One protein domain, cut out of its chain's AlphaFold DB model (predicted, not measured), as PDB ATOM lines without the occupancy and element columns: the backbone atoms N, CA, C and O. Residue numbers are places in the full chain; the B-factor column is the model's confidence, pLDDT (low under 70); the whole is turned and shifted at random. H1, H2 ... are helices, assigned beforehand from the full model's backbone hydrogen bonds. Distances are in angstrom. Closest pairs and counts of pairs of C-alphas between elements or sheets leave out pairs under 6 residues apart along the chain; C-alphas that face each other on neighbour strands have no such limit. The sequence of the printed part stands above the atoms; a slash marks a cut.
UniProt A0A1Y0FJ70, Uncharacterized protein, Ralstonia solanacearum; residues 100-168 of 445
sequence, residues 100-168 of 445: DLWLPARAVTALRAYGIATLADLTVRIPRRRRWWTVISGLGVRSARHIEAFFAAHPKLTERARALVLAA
ATOM      1  N   ASP A 100     115.543  73.778 137.636       87.56
ATOM      2  CA  ASP A 100     115.922  75.173 137.892       87.56
ATOM      3  C   ASP A 100     116.699  75.379 139.188       87.56
ATOM      4  O   ASP A 100     117.420  76.367 139.309       87.56
ATOM      5  N   LEU A 101     116.620  74.423 140.112       84.50
ATOM      6  CA  LEU A 101     117.456  74.413 141.308       84.50
ATOM      7  C   LEU A 101     118.927  74.142 140.970       84.50
ATOM      8  O   LEU A 101     119.817  74.633 141.660       84.50
ATOM      9  N   TRP A 102     119.187  73.390 139.897       86.81
ATOM     10  CA  TRP A 102     120.500  72.802 139.619       86.81
ATOM     11  C   TRP A 102     121.145  73.283 138.321       86.81
ATOM     12  O   TRP A 102     122.366  73.222 138.184       86.81
ATOM     13  N   LEU A 103     120.350  73.748 137.354       88.38
ATOM     14  CA  LEU A 103     120.817  74.083 136.011       88.38
ATOM     15  C   LEU A 103     120.687  75.581 135.699       88.38
ATOM     16  O   LEU A 103     119.803  76.262 136.217       88.38
ATOM     17  N   PRO A 104     121.518  76.117 134.782       85.75
ATOM     18  CA  PRO A 104     121.427  77.514 134.368       85.75
ATOM     19  C   PRO A 104     120.066  77.847 133.739       85.75
ATOM     20  O   PRO A 104     119.576  77.099 132.892       85.75
ATOM     21  N   ALA A 105     119.517  79.028 134.046       85.69
ATOM     22  CA  ALA A 105     118.193  79.467 133.582       85.69
ATOM     23  C   ALA A 105     117.978  79.317 132.062       85.69
ATOM     24  O   ALA A 105     116.935  78.844 131.621       85.69
ATOM     25  N   ARG A 106     118.996  79.632 131.247       84.94
ATOM     26  CA  ARG A 106     118.934  79.452 129.782       84.94
ATOM     27  C   ARG A 106     118.709  77.996 129.363       84.94
ATOM     28  O   ARG A 106     117.977  77.748 128.413       84.94
ATOM     29  N   ALA A 107     119.345  77.047 130.047       87.69
ATOM     30  CA  ALA A 107     119.152  75.626 129.779       87.69
ATOM     31  C   ALA A 107     117.763  75.174 130.242       87.69
ATOM     32  O   ALA A 107     117.070  74.482 129.504       87.69
ATOM     33  N   VAL A 108     117.330  75.629 131.420       89.75
ATOM     34  CA  VAL A 108     116.006  75.337 131.989       89.75
ATOM     35  C   VAL A 108     114.882  75.751 131.047       89.75
ATOM     36  O   VAL A 108     113.964  74.967 130.835       89.75
ATOM     37  N   THR A 109     114.947  76.947 130.453       88.50
ATOM     38  CA  THR A 109     113.913  77.417 129.518       88.50
ATOM     39  C   THR A 109     113.764  76.474 128.323       88.50
ATOM     40  O   THR A 109     112.650  76.058 128.013       88.50
ATOM     41  N   ALA A 110     114.877  76.082 127.694       87.69
ATOM     42  CA  ALA A 110     114.863  75.155 126.560       87.69
ATOM     43  C   ALA A 110     114.379  73.749 126.964       87.69
ATOM     44  O   ALA A 110     113.587  73.131 126.259       87.69
ATOM     45  N   LEU A 111     114.805  73.259 128.132       86.88
ATOM     46  CA  LEU A 111     114.408  71.950 128.656       86.88
ATOM     47  C   LEU A 111     112.914  71.892 129.010       86.88
ATOM     48  O   LEU A 111     112.239  70.933 128.640       86.88
ATOM     49  N   ARG A 112     112.367  72.932 129.652       87.62
ATOM     50  CA  ARG A 112     110.931  73.018 129.966       87.62
ATOM     51  C   ARG A 112     110.076  73.091 128.706       87.62
ATOM     52  O   ARG A 112     109.044  72.430 128.654       87.62
ATOM     53  N   ALA A 113     110.520  73.826 127.684       82.44
ATOM     54  CA  ALA A 113     109.849  73.856 126.383       82.44
ATOM     55  C   ALA A 113     109.814  72.467 125.711       82.44
ATOM     56  O   ALA A 113     108.866  72.153 125.000       82.44
ATOM     57  N   TYR A 114     110.801  71.611 125.998       79.94
ATOM     58  CA  TYR A 114     110.853  70.206 125.574       79.94
ATOM     59  C   TYR A 114     110.109  69.242 126.527       79.94
ATOM     60  O   TYR A 114     110.211  68.020 126.409       79.94
ATOM     61  N   GLY A 115     109.378  69.766 127.516       81.19
ATOM     62  CA  GLY A 115     108.619  68.969 128.481       81.19
ATOM     63  C   GLY A 115     109.481  68.221 129.503       81.19
ATOM     64  O   GLY A 115     109.084  67.145 129.951       81.19
ATOM     65  N   ILE A 116     110.664  68.750 129.835       83.81
ATOM     66  CA  ILE A 116     111.570  68.231 130.869       83.81
ATOM     67  C   ILE A 116     111.514  69.172 132.071       83.81
ATOM     68  O   ILE A 116     111.913  70.334 131.967       83.81
ATOM     69  N   ALA A 117     111.023  68.681 133.211       84.06
ATOM     70  CA  ALA A 117     110.830  69.496 134.412       84.06
ATOM     71  C   ALA A 117     111.729  69.071 135.583       84.06
ATOM     72  O   ALA A 117     112.111  69.920 136.391       84.06
ATOM     73  N   THR A 118     112.099  67.791 135.656       88.69
ATOM     74  CA  THR A 118     112.872  67.214 136.767       88.69
ATOM     75  C   THR A 118     114.215  66.622 136.324       88.69
ATOM     76  O   THR A 118     114.431  66.332 135.142       88.69
ATOM     77  N   LEU A 119     115.137  66.413 137.274       86.81
ATOM     78  CA  LEU A 119     116.397  65.701 137.011       86.81
ATOM     79  C   LEU A 119     116.162  64.247 136.552       86.81
ATOM     80  O   LEU A 119     116.940  63.725 135.747       86.81
ATOM     81  N   ALA A 120     115.073  63.607 136.994       80.56
ATOM     82  CA  ALA A 120     114.610  62.319 136.477       80.56
ATOM     83  C   ALA A 120     114.233  62.397 134.990       80.56
ATOM     84  O   ALA A 120     114.762  61.629 134.193       80.56
ATOM     85  N   ASP A 121     113.390  63.351 134.579       77.56
ATOM     86  CA  ASP A 121     113.007  63.510 133.164       77.56
ATOM     87  C   ASP A 121     114.236  63.658 132.260       77.56
ATOM     88  O   ASP A 121     114.326  63.061 131.183       77.56
ATOM     89  N   LEU A 122     115.209  64.436 132.737       81.44
ATOM     90  CA  LEU A 122     116.457  64.714 132.044       81.44
ATOM     91  C   LEU A 122     117.314  63.445 131.903       81.44
ATOM     92  O   LEU A 122     117.823  63.151 130.828       81.44
ATOM     93  N   THR A 123     117.430  62.636 132.954       75.94
ATOM     94  CA  THR A 123     118.180  61.365 132.926       75.94
ATOM     95  C   THR A 123     117.457  60.229 132.207       75.94
ATOM     96  O   THR A 123     118.108  59.307 131.725       75.94
ATOM     97  N   VAL A 124     116.132  60.257 132.087       69.31
ATOM     98  CA  VAL A 124     115.402  59.240 131.317       69.31
ATOM     99  C   VAL A 124     115.492  59.523 129.816       69.31
ATOM    100  O   VAL A 124     115.724  58.608 129.026       69.31
ATOM    101  N   ARG A 125     115.316  60.784 129.406       65.50
ATOM    102  CA  ARG A 125     115.081  61.133 127.993       65.50
ATOM    103  C   ARG A 125     116.347  61.395 127.178       65.50
ATOM    104  O   ARG A 125     116.311  61.287 125.957       65.50
ATOM    105  N   ILE A 126     117.464  61.729 127.821       67.25
ATOM    106  CA  ILE A 126     118.633  62.306 127.136       67.25
ATOM    107  C   ILE A 126     119.915  61.447 127.103       67.25
ATOM    108  O   ILE A 126     120.629  61.527 126.096       67.25
ATOM    109  N   PRO A 127     120.283  60.611 128.097       54.09
ATOM    110  CA  PRO A 127     121.699  60.284 128.291       54.09
ATOM    111  C   PRO A 127     122.220  59.109 127.449       54.09
ATOM    112  O   PRO A 127     122.999  58.292 127.937       54.09
ATOM    113  N   ARG A 128     121.824  58.992 126.175       54.78
ATOM    114  CA  ARG A 128     122.350  57.944 125.270       54.78
ATOM    115  C   ARG A 128     122.715  58.401 123.859       54.78
ATOM    116  O   ARG A 128     123.115  57.567 123.052       54.78
ATOM    117  N   ARG A 129     122.619  59.693 123.531       56.81
ATOM    118  CA  ARG A 129     122.909  60.185 122.173       56.81
ATOM    119  C   ARG A 129     124.099  61.142 122.166       56.81
ATOM    120  O   ARG A 129     124.110  62.140 122.884       56.81
ATOM    121  N   ARG A 130     125.096  60.873 121.309       62.75
ATOM    122  CA  ARG A 130     126.108  61.882 120.953       62.75
ATOM    123  C   ARG A 130     125.368  63.090 120.373       62.75
ATOM    124  O   ARG A 130     124.541  62.910 119.486       62.75
ATOM    125  N   ARG A 131     125.672  64.297 120.860       76.50
ATOM    126  CA  ARG A 131     125.005  65.545 120.441       76.50
ATOM    127  C   ARG A 131     123.497  65.605 120.737       76.50
ATOM    128  O   ARG A 131     122.772  66.266 120.012       76.50
ATOM    129  N   TRP A 132     123.019  64.975 121.812       78.00
ATOM    130  CA  TRP A 132     121.600  64.982 122.213       78.00
ATOM    131  C   TRP A 132     120.944  66.373 122.272       78.00
ATOM    132  O   TRP A 132     119.742  66.496 122.087       78.00
ATOM    133  N   TRP A 133     121.712  67.433 122.508       83.00
ATOM    134  CA  TRP A 133     121.189  68.795 122.573       83.00
ATOM    135  C   TRP A 133     120.701  69.333 121.222       83.00
ATOM    136  O   TRP A 133     119.973  70.316 121.204       83.00
ATOM    137  N   THR A 134     121.059  68.710 120.091       82.50
ATOM    138  CA  THR A 134     120.639  69.185 118.760       82.50
ATOM    139  C   THR A 134     119.147  69.015 118.500       82.50
ATOM    140  O   THR A 134     118.621  69.708 117.640       82.50
ATOM    141  N   VAL A 135     118.471  68.108 119.214       76.88
ATOM    142  CA  VAL A 135     117.012  67.926 119.089       76.88
ATOM    143  C   VAL A 135     116.214  68.896 119.965       76.88
ATOM    144  O   VAL A 135     115.006  69.015 119.798       76.88
ATOM    145  N   ILE A 136     116.874  69.612 120.884       81.69
ATOM    146  CA  ILE A 136     116.223  70.557 121.795       81.69
ATOM    147  C   ILE A 136     116.466  71.977 121.288       81.69
ATOM    148  O   ILE A 136     117.541  72.554 121.476       81.69
ATOM    149  N   SER A 137     115.441  72.558 120.665       80.62
ATOM    150  CA  SER A 137     115.460  73.944 120.196       80.62
ATOM    151  C   SER A 137     115.851  74.904 121.325       80.62
ATOM    152  O   SER A 137     115.226  74.943 122.381       80.62
ATOM    153  N   GLY A 138     116.915  75.682 121.103       82.94
ATOM    154  CA  GLY A 138     117.441  76.641 122.081       82.94
ATOM    155  C   GLY A 138     118.489  76.086 123.056       82.94
ATOM    156  O   GLY A 138     119.077  76.866 123.808       82.94
ATOM    157  N   LEU A 139     118.798  74.781 123.029       86.06
ATOM    158  CA  LEU A 139     119.847  74.195 123.865       86.06
ATOM    159  C   LEU A 139     121.190  74.101 123.119       86.06
ATOM    160  O   LEU A 139     121.447  73.204 122.322       86.06
ATOM    161  N   GLY A 140     122.092  75.043 123.400       85.62
ATOM    162  CA  GLY A 140     123.427  75.064 122.795       85.62
ATOM    163  C   GLY A 140     124.403  74.031 123.382       85.62
ATOM    164  O   GLY A 140     124.285  73.615 124.536       85.62
ATOM    165  N   VAL A 141     125.461  73.720 122.620       86.06
ATOM    166  CA  VAL A 141     126.554  72.789 122.994       86.06
ATOM    167  C   VAL A 141     127.138  73.096 124.379       86.06
ATOM    168  O   VAL A 141     127.479  72.191 125.136       86.06
ATOM    169  N   ARG A 142     127.270  74.382 124.732       85.12
ATOM    170  CA  ARG A 142     127.855  74.808 126.011       85.12
ATOM    171  C   ARG A 142     126.968  74.427 127.202       85.12
ATOM    172  O   ARG A 142     127.483  73.925 128.194       85.12
ATOM    173  N   SER A 143     125.653  74.619 127.084       86.56
ATOM    174  CA  SER A 143     124.682  74.198 128.101       86.56
ATOM    175  C   SER A 143     124.645  72.678 128.225       86.56
ATOM    176  O   SER A 143     124.614  72.155 129.333       86.56
ATOM    177  N   ALA A 144     124.731  71.972 127.098       84.31
ATOM    178  CA  ALA A 144     124.767  70.517 127.082       84.31
ATOM    179  C   ALA A 144     125.990  69.951 127.818       84.31
ATOM    180  O   ALA A 144     125.836  69.116 128.701       84.31
ATOM    181  N   ARG A 145     127.187  70.486 127.541       85.75
ATOM    182  CA  ARG A 145     128.419  70.117 128.261       85.75
ATOM    183  C   ARG A 145     128.333  70.405 129.759       85.75
ATOM    184  O   ARG A 145     128.872  69.648 130.554       85.75
ATOM    185  N   HIS A 146     127.664  71.491 130.149       86.50
ATOM    186  CA  HIS A 146     127.461  71.817 131.561       86.50
ATOM    187  C   HIS A 146     126.562  70.784 132.257       86.50
ATOM    188  O   HIS A 146     126.871  70.341 133.358       86.50
ATOM    189  N   ILE A 147     125.486  70.360 131.592       86.88
ATOM    190  CA  ILE A 147     124.585  69.311 132.084       86.88
ATOM    191  C   ILE A 147     125.317  67.965 132.169       86.88
ATOM    192  O   ILE A 147     125.202  67.258 133.167       86.88
ATOM    193  N   GLU A 148     126.116  67.622 131.159       85.62
ATOM    194  CA  GLU A 148     126.943  66.410 131.162       85.62
ATOM    195  C   GLU A 148     127.947  66.413 132.322       85.62
ATOM    196  O   GLU A 148     128.050  65.425 133.047       85.62
ATOM    197  N   ALA A 149     128.634  67.536 132.548       84.81
ATOM    198  CA  ALA A 149     129.550  67.700 133.673       84.81
ATOM    199  C   ALA A 149     128.832  67.581 135.029       84.81
ATOM    200  O   ALA A 149     129.358  66.954 135.947       84.81
ATOM    201  N   PHE A 150     127.613  68.123 135.147       88.00
ATOM    202  CA  PHE A 150     126.789  67.992 136.349       88.00
ATOM    203  C   PHE A 150     126.471  66.525 136.672       88.00
ATOM    204  O   PHE A 150     126.673  66.097 137.806       88.00
ATOM    205  N   PHE A 151     126.035  65.727 135.692       84.00
ATOM    206  CA  PHE A 151     125.754  64.304 135.921       84.00
ATOM    207  C   PHE A 151     127.014  63.468 136.146       84.00
ATOM    208  O   PHE A 151     126.981  62.536 136.949       84.00
ATOM    209  N   ALA A 152     128.127  63.816 135.496       82.44
ATOM    210  CA  ALA A 152     129.419  63.180 135.749       82.44
ATOM    211  C   ALA A 152     129.895  63.403 137.196       82.44
ATOM    212  O   ALA A 152     130.469  62.498 137.795       82.44
ATOM    213  N   ALA A 153     129.605  64.573 137.778       84.50
ATOM    214  CA  ALA A 153     129.893  64.874 139.180       84.50
ATOM    215  C   ALA A 153     128.943  64.171 140.174       84.50
ATOM    216  O   ALA A 153     129.279  64.047 141.350       84.50
ATOM    217  N   HIS A 154     127.785  63.675 139.718       86.19
ATOM    218  CA  HIS A 154     126.768  63.027 140.558       86.19
ATOM    219  C   HIS A 154     126.397  61.622 140.034       86.19
ATOM    220  O   HIS A 154     125.261  61.384 139.607       86.19
ATOM    221  N   PRO A 155     127.318  60.638 140.085       81.31
ATOM    222  CA  PRO A 155     127.067  59.291 139.564       81.31
ATOM    223  C   PRO A 155     125.890  58.585 140.262       81.31
ATOM    224  O   PRO A 155     125.072  57.959 139.589       81.31
ATOM    225  N   LYS A 156     125.718  58.782 141.579       81.69
ATOM    226  CA  LYS A 156     124.595  58.223 142.361       81.69
ATOM    227  C   LYS A 156     123.220  58.699 141.868       81.69
ATOM    228  O   LYS A 156     122.261  57.931 141.888       81.69
ATOM    229  N   LEU A 157     123.107  59.949 141.405       82.44
ATOM    230  CA  LEU A 157     121.876  60.492 140.814       82.44
ATOM    231  C   LEU A 157     121.532  59.744 139.520       82.44
ATOM    232  O   LEU A 157     120.386  59.346 139.308       82.44
ATOM    233  N   THR A 158     122.545  59.498 138.686       76.00
ATOM    234  CA  THR A 158     122.404  58.756 137.429       76.00
ATOM    235  C   THR A 158     122.003  57.299 137.680       76.00
ATOM    236  O   THR A 158     121.148  56.768 136.975       76.00
ATOM    237  N   GLU A 159     122.569  56.646 138.696       75.31
ATOM    238  CA  GLU A 159     122.194  55.283 139.091       75.31
ATOM    239  C   GLU A 159     120.757  55.192 139.615       75.31
ATOM    240  O   GLU A 159     120.002  54.325 139.176       75.31
ATOM    241  N   ARG A 160     120.335  56.116 140.488       74.50
ATOM    242  CA  ARG A 160     118.956  56.155 141.011       74.50
ATOM    243  C   ARG A 160     117.938  56.441 139.908       74.50
ATOM    244  O   ARG A 160     116.893  55.799 139.858       74.50
ATOM    245  N   ALA A 161     118.263  57.335 138.977       66.56
ATOM    246  CA  ALA A 161     117.450  57.553 137.788       66.56
ATOM    247  C   ALA A 161     117.356  56.302 136.896       66.56
ATOM    248  O   ALA A 161     116.275  55.964 136.419       66.56
ATOM    249  N   ARG A 162     118.462  55.568 136.703       63.81
ATOM    250  CA  ARG A 162     118.457  54.287 135.970       63.81
ATOM    251  C   ARG A 162     117.581  53.239 136.656       63.81
ATOM    252  O   ARG A 162     116.850  52.534 135.965       63.81
ATOM    253  N   ALA A 163     117.625  53.158 137.985       62.25
ATOM    254  CA  ALA A 163     116.762  52.266 138.755       62.25
ATOM    255  C   ALA A 163     115.272  52.608 138.562       62.25
ATOM    256  O   ALA A 163     114.458  51.704 138.390       62.25
ATOM    257  N   LEU A 164     114.920  53.898 138.487       59.38
ATOM    258  CA  LEU A 164     113.554  54.340 138.183       59.38
ATOM    259  C   LEU A 164     113.104  53.973 136.759       59.38
ATOM    260  O   LEU A 164     111.979  53.512 136.585       59.38
ATOM    261  N   VAL A 165     113.977  54.098 135.752       49.53
ATOM    262  CA  VAL A 165     113.681  53.671 134.366       49.53
ATOM    263  C   VAL A 165     113.419  52.165 134.273       49.53
ATOM    264  O   VAL A 165     112.578  51.733 133.489       49.53
ATOM    265  N   LEU A 166     114.129  51.361 135.070       47.44
ATOM    266  CA  LEU A 166     113.918  49.913 135.141       47.44
ATOM    267  C   LEU A 166     112.632  49.542 135.900       47.44
ATOM    268  O   LEU A 166     112.021  48.527 135.577       47.44
ATOM    269  N   ALA A 167     112.208  50.360 136.869       41.91
ATOM    270  CA  ALA A 167     110.999  50.137 137.666       41.91
ATOM    271  C   ALA A 167     109.701  50.601 136.976       41.91
ATOM    272  O   ALA A 167     108.639  50.034 137.226       41.91
ATOM    273  N   ALA A 168     109.765  51.602 136.097       43.41
ATOM    274  CA  ALA A 168     108.612  52.114 135.366       43.41
ATOM    275  C   ALA A 168     109.029  52.529 133.945       43.41
ATOM    276  O   ALA A 168     109.352  53.698 133.713       43.41
TER     277      ALA A 168
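Overview. This is residues 100 to 168 of the 445 residues of an uncharacterized protein of Ralstonia solanacearum (UniProt A0A1Y0FJ70). Two long helices, H4 and H5, form a near right-angled corner where they follow each other, and H1 stands crosswise near the other end of H4, making a U with H4 as its base. The short helix H2 lies between the arms of this U and packs on H5, while the four-residue H3 lies near the first part of H4; contacts between the helices are few. The printed part has 69 residues with five named helices, H1 to H5 in order, and no named strand: the class is all helix. It is compact, with a radius of gyration of the C-alphas of 11.5 A and spans of 31 by 25 by 23 A.

Along the chain. H4, residues 141 to 153, is 18.3 A long from C-alpha 141 at (126.554, 72.789, 122.994) to C-alpha 153. H5, residues 155 to 167, is 18.6 A long and ends with C-alpha 167 at (110.999, 50.137, 137.666). H1, residues 105 to 113, measures 12.4 A from C-alpha 105 at (118.193, 79.467, 133.582). H2 is residues 119 to 125, 10.2 A, and H3 is residues 132 to 135, 6.3 A.

Arrangement. H4 and H5 are close but not clearly touching, about perpendicular at 89 degrees; their closest C-alphas, Phe 151 and Thr 158, are 6.7 A apart. H1 is likewise close to H4 but not clearly touching, at 85 degrees, with C-alphas 107 and 143 closest at 6.0 A. H3 is close to H4 but not clearly touching, with C-alphas 133 and 144 closest at 6.0 A. H2 and H5 touch, the same way at a steep tilt of 59 degrees, with C-alphas 120 and 161 closest at 5.7 A. H1 and H2 are only just apart, at 8.2 A. Every O i to N i+4 pair is within hydrogen-bond range in H2, H4 and H5, and 4 of 5 in H1; H3 is too short for such a pair.

Size, cuts and confidence. The C-alphas farthest apart, Arg 142 and Ala 167, are 32.1 A apart. The printed part has no cut and no long link. Mean pLDDT of the printed part is 78.0; residues 124 to 130 and 161 to 168 are under 70.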